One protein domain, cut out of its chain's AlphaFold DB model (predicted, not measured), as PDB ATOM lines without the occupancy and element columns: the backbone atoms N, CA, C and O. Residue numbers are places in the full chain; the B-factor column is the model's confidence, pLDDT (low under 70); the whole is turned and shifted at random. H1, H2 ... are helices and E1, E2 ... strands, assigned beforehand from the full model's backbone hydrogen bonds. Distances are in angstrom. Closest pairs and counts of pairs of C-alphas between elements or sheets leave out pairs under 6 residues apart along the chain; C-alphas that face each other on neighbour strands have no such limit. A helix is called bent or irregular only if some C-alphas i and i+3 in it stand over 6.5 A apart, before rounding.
ATOM      1  N   VAL A 173      10.934 117.143  19.002       94.56
ATOM      2  CA  VAL A 173      10.782 115.699  19.158       94.56
ATOM      3  C   VAL A 173      10.418 115.397  20.602       94.56
ATOM      4  O   VAL A 173      11.016 115.954  21.520       94.56
ATOM      5  N   ALA A 174       9.427 114.529  20.787       94.62
ATOM      6  CA  ALA A 174       9.059 114.002  22.091       94.62
ATOM      7  C   ALA A 174       9.904 112.761  22.417       94.62
ATOM      8  O   ALA A 174      10.066 111.872  21.578       94.62
ATOM      9  N   ILE A 175      10.423 112.706  23.637       95.00
ATOM     10  CA  ILE A 175      11.003 111.508  24.243       95.00
ATOM     11  C   ILE A 175      10.002 110.993  25.270       95.00
ATOM     12  O   ILE A 175       9.543 111.756  26.118       95.00
ATOM     13  N   GLN A 176       9.663 109.715  25.174       94.06
ATOM     14  CA  GLN A 176       8.780 109.016  26.091       94.06
ATOM     15  C   GLN A 176       9.602 108.284  27.145       94.06
ATOM     16  O   GLN A 176      10.453 107.458  26.810       94.06
ATOM     17  N   LEU A 177       9.335 108.609  28.406       92.75
ATOM     18  CA  LEU A 177       9.849 107.902  29.569       92.75
ATOM     19  C   LEU A 177       8.713 107.087  30.178       92.75
ATOM     20  O   LEU A 177       7.627 107.623  30.410       92.75
ATOM     21  N   GLU A 178       8.958 105.805  30.423       92.56
ATOM     22  CA  GLU A 178       8.002 104.918  31.081       92.56
ATOM     23  C   GLU A 178       8.665 104.205  32.251       92.56
ATOM     24  O   GLU A 178       9.780 103.700  32.125       92.56
ATOM     25  N   GLY A 179       7.989 104.174  33.388       91.31
ATOM     26  CA  GLY A 179       8.536 103.614  34.614       91.31
ATOM     27  C   GLY A 179       7.665 103.946  35.819       91.31
ATOM     28  O   GLY A 179       6.668 104.661  35.684       91.31
ATOM     29  N   PRO A 180       8.023 103.451  37.009       90.88
ATOM     30  CA  PRO A 180       7.342 103.838  38.234       90.88
ATOM     31  C   PRO A 180       7.520 105.328  38.539       90.88
ATOM     32  O   PRO A 180       8.602 105.883  38.327       90.88
ATOM     33  N   GLU A 181       6.467 105.961  39.053       89.19
ATOM     34  CA  GLU A 181       6.411 107.406  39.318       89.19
ATOM     35  C   GLU A 181       7.629 107.937  40.098       89.19
ATOM     36  O   GLU A 181       8.300 108.851  39.621       89.19
ATOM     37  N   ASP A 182       7.988 107.304  41.218       88.56
ATOM     38  CA  ASP A 182       9.107 107.733  42.074       88.56
ATOM     39  C   ASP A 182      10.464 107.676  41.360       88.56
ATOM     40  O   ASP A 182      11.340 108.522  41.561       88.56
ATOM     41  N   SER A 183      10.644 106.669  40.502       90.38
ATOM     42  CA  SER A 183      11.877 106.498  39.728       90.38
ATOM     43  C   SER A 183      11.958 107.535  38.612       90.38
ATOM     44  O   SER A 183      13.011 108.124  38.387       90.38
ATOM     45  N   LEU A 184      10.836 107.817  37.943       90.25
ATOM     46  CA  LEU A 184      10.766 108.869  36.933       90.25
ATOM     47  C   LEU A 184      11.036 110.248  37.542       90.25
ATOM     48  O   LEU A 184      11.814 111.007  36.972       90.25
ATOM     49  N   LEU A 185      10.463 110.555  38.709       90.19
ATOM     50  CA  LEU A 185      10.757 111.796  39.429       90.19
ATOM     51  C   LEU A 185      12.244 111.894  39.788       90.19
ATOM     52  O   LEU A 185      12.858 112.915  39.492       90.19
ATOM     53  N   SER A 186      12.848 110.812  40.295       89.50
ATOM     54  CA  SER A 186      14.289 110.758  40.594       89.50
ATOM     55  C   SER A 186      15.145 111.049  39.347       89.50
ATOM     56  O   SER A 186      16.086 111.841  39.406       89.50
ATOM     57  N   VAL A 187      14.792 110.482  38.184       90.25
ATOM     58  CA  VAL A 187      15.470 110.770  36.902       90.25
ATOM     59  C   VAL A 187      15.351 112.249  36.518       90.25
ATOM     60  O   VAL A 187      16.335 112.851  36.082       90.25
ATOM     61  N   LEU A 188      14.163 112.847  36.659       89.88
ATOM     62  CA  LEU A 188      13.950 114.259  36.336       89.88
ATOM     63  C   LEU A 188      14.726 115.177  37.281       89.88
ATOM     64  O   LEU A 188      15.318 116.146  36.816       89.88
ATOM     65  N   GLU A 189      14.789 114.860  38.573       88.62
ATOM     66  CA  GLU A 189      15.548 115.634  39.559       88.62
ATOM     67  C   GLU A 189      17.050 115.675  39.253       88.62
ATOM     68  O   GLU A 189      17.691 116.702  39.466       88.62
ATOM     69  N   MET A 190      17.613 114.604  38.683       88.38
ATOM     70  CA  MET A 190      19.032 114.564  38.302       88.38
ATOM     71  C   MET A 190      19.394 115.462  37.112       88.38
ATOM     72  O   MET A 190      20.575 115.773  36.920       88.38
ATOM     73  N   VAL A 191      18.409 115.795  36.271       90.31
ATOM     74  CA  VAL A 191      18.628 116.282  34.901       90.31
ATOM     75  C   VAL A 191      17.875 117.586  34.600       90.31
ATOM     76  O   VAL A 191      18.258 118.297  33.671       90.31
ATOM     77  N   MET A 192      16.830 117.944  35.349       89.06
ATOM     78  CA  MET A 192      15.996 119.124  35.100       89.06
ATOM     79  C   MET A 192      16.062 120.150  36.233       89.06
ATOM     80  O   MET A 192      16.031 119.805  37.412       89.06
ATOM     81  N   VAL A 193      16.101 121.431  35.855       87.25
ATOM     82  CA  VAL A 193      16.066 122.582  36.767       87.25
ATOM     83  C   VAL A 193      14.990 123.573  36.300       87.25
ATOM     84  O   VAL A 193      15.056 124.030  35.157       87.25
ATOM     85  N   PRO A 194      14.012 123.960  37.141       80.50
ATOM     86  CA  PRO A 194      13.792 123.500  38.512       80.50
ATOM     87  C   PRO A 194      13.391 122.019  38.566       80.50
ATOM     88  O   PRO A 194      12.794 121.491  37.628       80.50
ATOM     89  N   SER A 195      13.730 121.357  39.671       66.00
ATOM     90  CA  SER A 195      13.322 119.980  39.943       66.00
ATOM     91  C   SER A 195      11.791 119.886  39.946       66.00
ATOM     92  O   SER A 195      11.109 120.703  40.567       66.00
ATOM     93  N   SER A 196      11.237 118.897  39.242       59.56
ATOM     94  CA  SER A 196       9.800 118.751  38.954       59.56
ATOM     95  C   SER A 196       8.905 118.464  40.173       59.56
ATOM     96  O   SER A 196       7.715 118.200  40.009       59.56
ATOM     97  N   SER A 197       9.441 118.537  41.393       53.44
ATOM     98  CA  SER A 197       8.760 118.266  42.666       53.44
ATOM     99  C   SER A 197       7.726 119.325  43.078       53.44
ATOM    100  O   SER A 197       7.081 119.192  44.114       53.44
ATOM    101  N   SER A 198       7.534 120.385  42.287       53.41
ATOM    102  CA  SER A 198       6.901 121.615  42.782       53.41
ATOM    103  C   SER A 198       5.389 121.755  42.535       53.41
ATOM    104  O   SER A 198       4.795 122.682  43.084       53.41
ATOM    105  N   ALA A 199       4.715 120.881  41.765       64.88
ATOM    106  CA  ALA A 199       3.263 121.020  41.559       64.88
ATOM    107  C   ALA A 199       2.501 119.690  41.340       64.88
ATOM    108  O   ALA A 199       2.672 119.048  40.298       64.88
ATOM    109  N   PRO A 200       1.552 119.315  42.227       72.75
ATOM    110  CA  PRO A 200       0.736 118.103  42.061       72.75
ATOM    111  C   PRO A 200      -0.139 118.143  40.797       72.75
ATOM    112  O   PRO A 200      -0.467 117.104  40.230       72.75
ATOM    113  N   SER A 201      -0.481 119.341  40.305       74.38
ATOM    114  CA  SER A 201      -1.248 119.541  39.065       74.38
ATOM    115  C   SER A 201      -0.488 119.159  37.788       74.38
ATOM    116  O   SER A 201      -1.116 118.921  36.754       74.38
ATOM    117  N   VAL A 202       0.847 119.121  37.841       80.12
ATOM    118  CA  VAL A 202       1.695 118.688  36.719       80.12
ATOM    119  C   VAL A 202       1.792 117.165  36.706       80.12
ATOM    120  O   VAL A 202       1.607 116.548  35.659       80.12
ATOM    121  N   ILE A 203       1.995 116.554  37.878       78.88
ATOM    122  CA  ILE A 203       2.059 115.093  38.053       78.88
ATOM    123  C   ILE A 203       0.712 114.437  37.707       78.88
ATOM    124  O   ILE A 203       0.672 113.376  37.085       78.88
ATOM    125  N   SER A 204      -0.407 115.097  38.023       78.44
ATOM    126  CA  SER A 204      -1.744 114.614  37.654       78.44
ATOM    127  C   SER A 204      -2.029 114.641  36.143       78.44
ATOM    128  O   SER A 204      -3.018 114.051  35.705       78.44
ATOM    129  N   GLY A 205      -1.180 115.291  35.336       79.62
ATOM    130  CA  GLY A 205      -1.296 115.346  33.875       79.62
ATOM    131  C   GLY A 205      -2.301 116.374  33.344       79.62
ATOM    132  O   GLY A 205      -2.649 116.335  32.165       79.62
ATOM    133  N   ILE A 206      -2.782 117.297  34.186       81.12
ATOM    134  CA  ILE A 206      -3.726 118.358  33.779       81.12
ATOM    135  C   ILE A 206      -2.981 119.530  33.123       81.12
ATOM    136  O   ILE A 206      -3.486 120.182  32.203       81.12
ATOM    137  N   ILE A 207      -1.773 119.804  33.609       85.81
ATOM    138  CA  ILE A 207      -0.931 120.926  33.204       85.81
ATOM    139  C   ILE A 207       0.405 120.380  32.691       85.81
ATOM    140  O   ILE A 207       0.924 119.399  33.221       85.81
ATOM    141  N   TYR A 208       0.964 121.010  31.657       89.62
ATOM    142  CA  TYR A 208       2.351 120.769  31.254       89.62
ATOM    143  C   TYR A 208       3.262 121.825  31.877       89.62
ATOM    144  O   TYR A 208       2.832 122.949  32.116       89.62
ATOM    145  N   ASP A 209       4.534 121.506  32.068       88.75
ATOM    146  CA  ASP A 209       5.494 122.471  32.601       88.75
ATOM    147  C   ASP A 209       6.762 122.534  31.743       88.75
ATOM    148  O   ASP A 209       6.942 121.760  30.796       88.75
ATOM    149  N   SER A 210       7.601 123.533  32.000       89.06
ATOM    150  CA  SER A 210       8.841 123.792  31.275       89.06
ATOM    151  C   SER A 210      10.015 123.878  32.245       89.06
ATOM    152  O   SER A 210       9.971 124.643  33.200       89.06
ATOM    153  N   ALA A 211      11.091 123.153  31.957       90.94
ATOM    154  CA  ALA A 211      12.321 123.174  32.744       90.94
ATOM    155  C   ALA A 211      13.549 123.304  31.838       90.94
ATOM    156  O   ALA A 211      13.477 123.077  30.630       90.94
ATOM    157  N   MET A 212      14.689 123.676  32.409       92.19
ATOM    158  CA  MET A 212      15.986 123.583  31.750       92.19
ATOM    159  C   MET A 212      16.553 122.181  31.943       92.19
ATOM    160  O   MET A 212      16.667 121.699  33.064       92.19
ATOM    161  N   LEU A 213      16.919 121.533  30.842       92.69
ATOM    162  CA  LEU A 213      17.641 120.269  30.832       92.69
ATOM    163  C   LEU A 213      19.135 120.539  31.023       92.69
ATOM    164  O   LEU A 213      19.683 121.428  30.372       92.69
ATOM    165  N   HIS A 214      19.790 119.752  31.860       92.31
ATOM    166  CA  HIS A 214      21.212 119.819  32.173       92.31
ATOM    167  C   HIS A 214      21.855 118.441  32.006       92.31
ATOM    168  O   HIS A 214      21.168 117.423  31.963       92.31
ATOM    169  N   HIS A 215      23.183 118.388  31.931       90.69
ATOM    170  CA  HIS A 215      23.897 117.115  32.059       90.69
ATOM    171  C   HIS A 215      23.727 116.525  33.471       90.69
ATOM    172  O   HIS A 215      23.295 117.217  34.395       90.69
ATOM    173  N   LEU A 216      24.084 115.251  33.657       85.25
ATOM    174  CA  LEU A 216      24.016 114.590  34.966       85.25
ATOM    175  C   LEU A 216      24.712 115.417  36.058       85.25
ATOM    176  O   LEU A 216      25.841 115.868  35.867       85.25
ATOM    177  N   GLY A 217      24.048 115.574  37.206       73.56
ATOM    178  CA  GLY A 217      24.561 116.377  38.323       73.56
ATOM    179  C   GLY A 217      24.090 117.833  38.299       73.56
ATOM    180  O   GLY A 217      24.829 118.729  38.715       73.56
ATOM    181  N   ALA A 218      22.872 118.078  37.804       69.75
ATOM    182  CA  ALA A 218      22.204 119.365  37.962       69.75
ATOM    183  C   ALA A 218      22.153 119.774  39.456       69.75
ATOM    184  O   ALA A 218      22.050 118.898  40.317       69.75
ATOM    185  N   PRO A 219      22.235 121.076  39.802       57.78
ATOM    186  CA  PRO A 219      22.199 122.246  38.917       57.78
ATOM    187  C   PRO A 219      23.574 122.751  38.437       57.78
ATOM    188  O   PRO A 219      23.625 123.698  37.656       57.78
ATOM    189  N   PHE A 220      24.688 122.163  38.885       70.06
ATOM    190  CA  PHE A 220      26.043 122.674  38.597       70.06
ATOM    191  C   PHE A 220      26.612 122.222  37.245       70.06
ATOM    192  O   PHE A 220      27.689 122.656  36.836       70.06
ATOM    193  N   SER A 221      25.907 121.334  36.552       81.19
ATOM    194  CA  SER A 221      26.289 120.811  35.247       81.19
ATOM    195  C   SER A 221      25.881 121.746  34.100       81.19
ATOM    196  O   SER A 221      25.030 122.629  34.238       81.19
ATOM    197  N   THR A 222      26.494 121.559  32.930       85.50
ATOM    198  CA  THR A 222      26.271 122.423  31.764       85.50
ATOM    199  C   THR A 222      24.823 122.324  31.254       85.50
ATOM    200  O   THR A 222      24.317 121.207  31.069       85.50
ATOM    201  N   PRO A 223      24.143 123.464  31.014       91.31
ATOM    202  CA  PRO A 223      22.778 123.481  30.503       91.31
ATOM    203  C   PRO A 223      22.737 123.040  29.037       91.31
ATOM    204  O   PRO A 223      23.581 123.409  28.220       91.31
ATOM    205  N   ILE A 224      21.710 122.266  28.708       91.81
ATOM    206  CA  ILE A 224      21.509 121.632  27.407       91.81
ATOM    207  C   ILE A 224      20.462 122.413  26.601       91.81
ATOM    208  O   ILE A 224      20.763 122.955  25.534       91.81
ATOM    209  N   ALA A 225      19.218 122.462  27.089       93.44
ATOM    210  CA  ALA A 225      18.106 123.129  26.409       93.44
ATOM    211  C   ALA A 225      16.891 123.316  27.333       93.44
ATOM    212  O   ALA A 225      16.678 122.491  28.219       93.44
ATOM    213  N   PRO A 226      16.028 124.316  27.085       93.50
ATOM    214  CA  PRO A 226      14.691 124.341  27.659       93.50
ATOM    215  C   PRO A 226      13.844 123.210  27.063       93.50
ATOM    216  O   PRO A 226      13.805 123.013  25.844       93.50
ATOM    217  N   VAL A 227      13.142 122.484  27.924       93.62
ATOM    218  CA  VAL A 227      12.274 121.358  27.578       93.62
ATOM    219  C   VAL A 227      10.885 121.570  28.155       93.62
ATOM    220  O   VAL A 227      10.739 122.119  29.243       93.62
ATOM    221  N   THR A 228       9.856 121.131  27.431       92.38
ATOM    222  CA  THR A 228       8.484 121.091  27.962       92.38
ATOM    223  C   THR A 228       8.119 119.647  28.254       92.38
ATOM    224  O   THR A 228       8.178 118.827  27.334       92.38
ATOM    225  N   TYR A 229       7.728 119.336  29.483       92.38
ATOM    226  CA  TYR A 229       7.358 117.984  29.886       92.38
ATOM    227  C   TYR A 229       5.891 117.899  30.317       92.38
ATOM    228  O   TYR A 229       5.288 118.879  30.752       92.38
ATOM    229  N   MET A 230       5.293 116.724  30.130       91.88
ATOM    230  CA  MET A 230       3.881 116.463  30.415       91.88
ATOM    231  C   MET A 230       3.661 115.002  30.810       91.88
ATOM    232  O   MET A 230       4.192 114.099  30.161       91.88
ATOM    233  N   TRP A 231       2.856 114.780  31.845       90.44
ATOM    234  CA  TRP A 231       2.509 113.452  32.351       90.44
ATOM    235  C   TRP A 231       1.216 112.935  31.723       90.44
ATOM    236  O   TRP A 231       0.285 113.708  31.484       90.44
ATOM    237  N   ARG A 232       1.137 111.621  31.485       88.62
ATOM    238  CA  ARG A 232      -0.128 110.967  31.131       88.62
ATOM    239  C   ARG A 232      -1.070 111.016  32.349       88.62
ATOM    240  O   ARG A 232      -0.663 110.583  33.431       88.62
ATOM    241  N   PRO A 233      -2.317 111.505  32.202       82.75
ATOM    242  CA  PRO A 233      -3.293 111.520  33.292       82.75
ATOM    243  C   PRO A 233      -3.554 110.121  33.866       82.75
ATOM    244  O   PRO A 233      -3.665 109.150  33.120       82.75
ATOM    245  N   SER A 234      -3.701 110.021  35.189       66.38
ATOM    246  CA  SER A 234      -3.766 108.758  35.951       66.38
ATOM    247  C   SER A 234      -5.098 107.990  35.871       66.38
ATOM    248  O   SER A 234      -5.449 107.286  36.810       66.38
ATOM    249  N   GLY A 235      -5.885 108.163  34.807       54.72
ATOM    250  CA  GLY A 235      -7.271 107.674  34.730       54.72
ATOM    251  C   GLY A 235      -7.483 106.358  33.980       54.72
ATOM    252  O   GLY A 235      -8.628 105.954  33.831       54.72
ATOM    253  N   GLN A 236      -6.431 105.710  33.470       43.53
ATOM    254  CA  GLN A 236      -6.567 104.435  32.763       43.53
ATOM    255  C   GLN A 236      -5.771 103.344  33.480       43.53
ATOM    256  O   GLN A 236      -4.541 103.437  33.505       43.53
ATOM    257  N   PHE A 253       2.939 102.551  37.480       83.69
ATOM    258  CA  PHE A 253       3.695 102.699  36.242       83.69
ATOM    259  C   PHE A 253       3.090 103.845  35.429       83.69
ATOM    260  O   PHE A 253       1.895 103.848  35.128       83.69
ATOM    261  N   ARG A 254       3.908 104.837  35.089       89.50
ATOM    262  CA  ARG A 254       3.475 106.057  34.408       89.50
ATOM    263  C   ARG A 254       4.247 106.287  33.127       89.50
ATOM    264  O   ARG A 254       5.332 105.754  32.912       89.50
ATOM    265  N   GLN A 255       3.654 107.121  32.284       90.75
ATOM    266  CA  GLN A 255       4.244 107.604  31.046       90.75
ATOM    267  C   GLN A 255       4.376 109.126  31.091       90.75
ATOM    268  O   GLN A 255       3.459 109.837  31.515       90.75
ATOM    269  N   LEU A 256       5.517 109.615  30.618       92.06
ATOM    270  CA  LEU A 256       5.882 111.024  30.571       92.06
ATOM    271  C   LEU A 256       6.463 111.350  29.197       92.06
ATOM    272  O   LEU A 256       7.276 110.597  28.663       92.06
ATOM    273  N   TRP A 257       6.091 112.499  28.640       94.25
ATOM    274  CA  TRP A 257       6.718 113.037  27.436       94.25
ATOM    275  C   TRP A 257       7.569 114.254  27.753       94.25
ATOM    276  O   TRP A 257       7.102 115.186  28.401       94.25
ATOM    277  N   VAL A 258       8.783 114.277  27.209       95.19
ATOM    278  CA  VAL A 258       9.708 115.412  27.254       95.19
ATOM    279  C   VAL A 258       9.945 115.903  25.829       95.19
ATOM    280  O   VAL A 258      10.533 115.204  25.004       95.19
ATOM    281  N   TRP A 259       9.472 117.105  25.514       95.56
ATOM    282  CA  TRP A 259       9.654 117.723  24.203       95.56
ATOM    283  C   TRP A 259      10.951 118.516  24.150       95.56
ATOM    284  O   TRP A 259      11.151 119.460  24.917       95.56
ATOM    285  N   ILE A 260      11.791 118.168  23.180       95.50
ATOM    286  CA  ILE A 260      13.119 118.740  22.981       95.50
ATOM    287  C   ILE A 260      13.240 119.325  21.579       95.50
ATOM    288  O   ILE A 260      12.655 118.847  20.603       95.50
ATOM    289  N   HIS A 261      14.023 120.392  21.474       95.69
ATOM    290  CA  HIS A 261      14.355 121.031  20.213       95.69
ATOM    291  C   HIS A 261      15.360 120.198  19.387       95.69
ATOM    292  O   HIS A 261      16.361 119.720  19.918       95.69
ATOM    293  N   ALA A 262      15.155 120.088  18.063       94.38
ATOM    294  CA  ALA A 262      15.992 119.279  17.157       94.38
ATOM    295  C   ALA A 262      17.505 119.524  17.269       94.38
ATOM    296  O   ALA A 262      18.286 118.598  17.071       94.38
ATOM    297  N   SER A 263      17.931 120.757  17.561       94.00
ATOM    298  CA  SER A 263      19.359 121.099  17.643       94.00
ATOM    299  C   SER A 263      20.110 120.351  18.742       94.00
ATOM    300  O   SER A 263      21.326 120.259  18.648       94.00
ATOM    301  N   VAL A 264      19.403 119.859  19.764       94.56
ATOM    302  CA  VAL A 264      20.002 119.202  20.938       94.56
ATOM    303  C   VAL A 264      19.491 117.784  21.138       94.56
ATOM    304  O   VAL A 264      19.789 117.140  22.133       94.56
ATOM    305  N   LEU A 265      18.717 117.265  20.188       93.44
ATOM    306  CA  LEU A 265      18.035 115.988  20.347       93.44
ATOM    307  C   LEU A 265      18.990 114.843  20.720       93.44
ATOM    308  O   LEU A 265      18.665 114.036  21.582       93.44
ATOM    309  N   THR A 266      20.171 114.786  20.102       93.12
ATOM    310  CA  THR A 266      21.164 113.730  20.349       93.12
ATOM    311  C   THR A 266      21.783 113.820  21.742       93.12
ATOM    312  O   THR A 266      21.865 112.813  22.438       93.12
ATOM    313  N   GLU A 267      22.185 115.021  22.157       93.75
ATOM    314  CA  GLU A 267      22.798 115.302  23.465       93.75
ATOM    315  C   GLU A 267      21.783 115.105  24.602       93.75
ATOM    316  O   GLU A 267      22.066 114.430  25.594       93.75
ATOM    317  N   ALA A 268      20.556 115.596  24.415       93.38
ATOM    318  CA  ALA A 268      19.463 115.447  25.367       93.38
ATOM    319  C   ALA A 268      19.008 113.987  25.523       93.38
ATOM    320  O   ALA A 268      18.855 113.512  26.646       93.38
ATOM    321  N   TYR A 269      18.825 113.251  24.416       94.25
ATOM    322  CA  TYR A 269      18.429 111.838  24.466       94.25
ATOM    323  C   TYR A 269      19.493 110.981  25.153       94.25
ATOM    324  O   TYR A 269      19.161 110.135  25.981       94.25
ATOM    325  N   HIS A 270      20.773 111.226  24.858       94.25
ATOM    326  CA  HIS A 270      21.874 110.529  25.517       94.25
ATOM    327  C   HIS A 270      21.895 110.802  27.026       94.25
ATOM    328  O   HIS A 270      21.986 109.866  27.813       94.25
ATOM    329  N   THR A 271      21.732 112.063  27.432       93.75
ATOM    330  CA  THR A 271      21.706 112.457  28.849       93.75
ATOM    331  C   THR A 271      20.545 111.814  29.605       93.75
ATOM    332  O   THR A 271      20.757 111.240  30.671       93.75
ATOM    333  N   LEU A 272      19.336 111.836  29.036       93.25
ATOM    334  CA  LEU A 272      18.172 111.180  29.636       93.25
ATOM    335  C   LEU A 272      18.364 109.665  29.728       93.25
ATOM    336  O   LEU A 272      18.079 109.078  30.764       93.25
ATOM    337  N   LYS A 273      18.905 109.030  28.683       94.00
ATOM    338  CA  LYS A 273      19.184 107.590  28.695       94.00
ATOM    339  C   LYS A 273      20.215 107.207  29.761       94.00
ATOM    340  O   LYS A 273      20.030 106.201  30.436       94.00
ATOM    341  N   LEU A 274      21.270 108.006  29.930       93.25
ATOM    342  CA  LEU A 274      22.257 107.802  30.993       93.25
ATOM    343  C   LEU A 274      21.644 107.973  32.390       93.25
ATOM    344  O   LEU A 274      21.961 107.197  33.285       93.25
ATOM    345  N   ALA A 275      20.763 108.958  32.576       91.75
ATOM    346  CA  ALA A 275      20.065 109.168  33.844       91.75
ATOM    347  C   ALA A 275      19.129 108.003  34.179       91.75
ATOM    348  O   ALA A 275      19.150 107.512  35.305       91.75
ATOM    349  N   CYS A 276      18.385 107.504  33.185       92.38
ATOM    350  CA  CYS A 276      17.595 106.286  33.332       92.38
ATOM    351  C   CYS A 276      18.487 105.112  33.744       92.38
ATOM    352  O   CYS A 276      18.195 104.485  34.750       92.38
ATOM    353  N   GLN A 277      19.598 104.861  33.041       92.81
ATOM    354  CA  GLN A 277      20.497 103.749  33.367       92.81
ATOM    355  C   GLN A 277      21.035 103.835  34.800       92.81
ATOM    356  O   GLN A 277      21.038 102.836  35.508       92.81
ATOM    357  N   LYS A 278      21.425 105.029  35.257       90.94
ATOM    358  CA  LYS A 278      21.912 105.233  36.625       90.94
ATOM    359  C   LYS A 278      20.847 104.903  37.676       90.94
ATOM    360  O   LYS A 278      21.159 104.270  38.678       90.94
ATOM    361  N   GLU A 279      19.595 105.299  37.450       88.75
ATOM    362  CA  GLU A 279      18.487 104.923  38.339       88.75
ATOM    363  C   GLU A 279      18.169 103.422  38.277       88.75
ATOM    364  O   GLU A 279      17.872 102.818  39.310       88.75
ATOM    365  N   MET A 280      18.296 102.796  37.100       90.25
ATOM    366  CA  MET A 280      18.169 101.342  36.955       90.25
ATOM    367  C   MET A 280      19.246 100.606  37.762       90.25
ATOM    368  O   MET A 280      18.925  99.640  38.447       90.25
ATOM    369  N   ASP A 281      20.494 101.078  37.739       90.62
ATOM    370  CA  ASP A 281      21.603 100.476  38.490       90.62
ATOM    371  C   ASP A 281      21.438 100.674  40.011       90.62
ATOM    372  O   ASP A 281      21.775  99.788  40.794       90.62
ATOM    373  N   ASN A 282      20.873 101.812  40.438       89.25
ATOM    374  CA  ASN A 282      20.635 102.123  41.853       89.25
ATOM    375  C   ASN A 282      19.486 101.307  42.468       89.25
ATOM    376  O   ASN A 282      19.596 100.857  43.608       89.25
ATOM    377  N   ARG A 283      18.358 101.173  41.754       85.19
ATOM    378  CA  ARG A 283      17.113 100.585  42.290       85.19
ATOM    379  C   ARG A 283      16.765  99.209  41.712       85.19
ATOM    380  O   ARG A 283      15.867  98.557  42.233       85.19
ATOM    381  N   GLY A 284      17.424  98.769  40.639       81.00
ATOM    382  CA  GLY A 284      17.115  97.514  39.941       81.00
ATOM    383  C   GLY A 284      15.777  97.517  39.185       81.00
ATOM    384  O   GLY A 284      15.233  96.454  38.897       81.00
ATOM    385  N   ILE A 285      15.218  98.694  38.886       85.25
ATOM    386  CA  ILE A 285      13.895  98.874  38.264       85.25
ATOM    387  C   ILE A 285      14.051  99.114  36.760       85.25
ATOM    388  O   ILE A 285      15.000  99.762  36.338       85.25
ATOM    389  N   LEU A 286      13.111  98.636  35.939       86.25
ATOM    390  CA  LEU A 286      13.118  98.858  34.490       86.25
ATOM    391  C   LEU A 286      12.497 100.217  34.119       86.25
ATOM    392  O   LEU A 286      11.317 100.452  34.382       86.25
ATOM    393  N   ILE A 287      13.286 101.092  33.484       90.56
ATOM    394  CA  ILE A 287      12.843 102.393  32.957       90.56
ATOM    395  C   ILE A 287      13.045 102.409  31.439       90.56
ATOM    396  O   ILE A 287      14.166 102.270  30.947       90.56
ATOM    397  N   ASN A 288      11.969 102.623  30.684       90.62
ATOM    398  CA  ASN A 288      12.019 102.716  29.228       90.62
ATOM    399  C   ASN A 288      12.244 104.163  28.784       90.62
ATOM    400  O   ASN A 288      11.521 105.063  29.202       90.62
ATOM    401  N   CYS A 289      13.200 104.380  27.877       92.25
ATOM    402  CA  CYS A 289      13.455 105.676  27.244       92.25
ATOM    403  C   CYS A 289      13.366 105.556  25.714       92.25
ATOM    404  O   CYS A 289      14.282 105.064  25.043       92.25
ATOM    405  N   ILE A 290      12.242 106.009  25.154       92.12
ATOM    406  CA  ILE A 290      11.852 105.805  23.755       92.12
ATOM    407  C   ILE A 290      11.809 107.155  23.032       92.12
ATOM    408  O   ILE A 290      11.130 108.086  23.455       92.12
ATOM    409  N   SER A 291      12.508 107.276  21.904       92.38
ATOM    410  CA  SER A 291      12.396 108.461  21.042       92.38
ATOM    411  C   SER A 291      11.189 108.332  20.112       92.38
ATOM    412  O   SER A 291      11.105 107.380  19.337       92.38
ATOM    413  N   LEU A 292      10.277 109.310  20.138       90.25
ATOM    414  CA  LEU A 292       9.100 109.369  19.259       90.25
ATOM    415  C   LEU A 292       9.357 110.204  17.994       90.25
ATOM    416  O   LEU A 292       8.450 110.835  17.435       90.25
ATOM    417  N   GLU A 293      10.610 110.243  17.530       91.00
ATOM    418  CA  GLU A 293      10.987 111.029  16.361       91.00
ATOM    419  C   GLU A 293      10.183 110.623  15.118       91.00
ATOM    420  O   GLU A 293      10.242 109.497  14.627       91.00
ATOM    421  N   GLY A 294       9.450 111.589  14.561       86.94
ATOM    422  CA  GLY A 294       8.676 111.387  13.341       86.94
ATOM    423  C   GLY A 294       7.359 110.633  13.537       86.94
ATOM    424  O   GLY A 294       6.768 110.222  12.542       86.94
TER     425      GLY A 294
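What this domain is: This is residues 173 to 236 and 253 to 294 of the 637 residues of an uncharacterized protein of Prunus persica (UniProt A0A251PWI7). A twisted sheet of five strands curls round the long helix H3, and H1 packs on the same face and crosses H3 steeply, making two layers, the sheet and the helices over one face. The printed part has 106 residues with three named helices and five named strands, in the order E1, H1, H2, E2, E3, E4, H3, E5; the class is mixed. The antiparallel sheet runs E2, E3, E4, E1, E5. The whole is compact, with a radius of gyration of the C-alphas of 12.6 A and spans of 35 by 30 by 29 A.

Where its parts are: Find C-alpha 173 at (10.782, 115.699, 19.158); from there E1 runs 22.7 A to residue 180. Next come H1, residues 181 to 191, 15.7 A; H2, residues 200 to 203; and E2, residues 209 to 214, 15.9 A. E3, residues 223 to 231, 22.7 A, bends by 59 degrees at residue 226. E4, residues 253 to 260, measures 22.8 A. H3, residues 262 to 283, 31.3 A, has a kink of 27 degrees near residue 269 and is irregular, with C-alphas 263 and 266 8.1 A apart. E5, residues 288 to 291, ends at C-alpha (12.396, 108.461, 21.042).

How they stand to each other: Within hydrogen-bond range, find N 211 and O 227 at 2.9 A in the hairpin E2 and E3, N 230 and O 257 at 2.9 A between E3 and E4, N 175 and O 258 at 2.8 A between E4 and E1, and N 176 and O 290 at 2.8 A between E1 and E5. E4, H3 and E5 form a split strand-helix-strand unit, its strands running the same way with E1 between them; its crossover is right-handed. H1 touches H3 at residues 271 to 279 alone, closest at the C-alphas of Val 187 and Ala 275, 5.7 A, at a steep tilt of 54 degrees, opposite ways. H2 only grazes the sheet, with residues 201 to 203. O i to N i+4 pairs are within range in 6 of 7 in H1 and 16 of 18 in H3; H2 is too short for one.

The domain as a whole: The farthest C-alphas, those of Phe 220 and Gln 236, are 37.8 A apart. Residues 237 to 252 are not printed, and C-alphas 236 and 253 are 11.0 A apart across this cut. Of the links printed whole, none is long. Look for pLDDT under 70 at residues 195 to 199, 218 to 219 and 234 to 236.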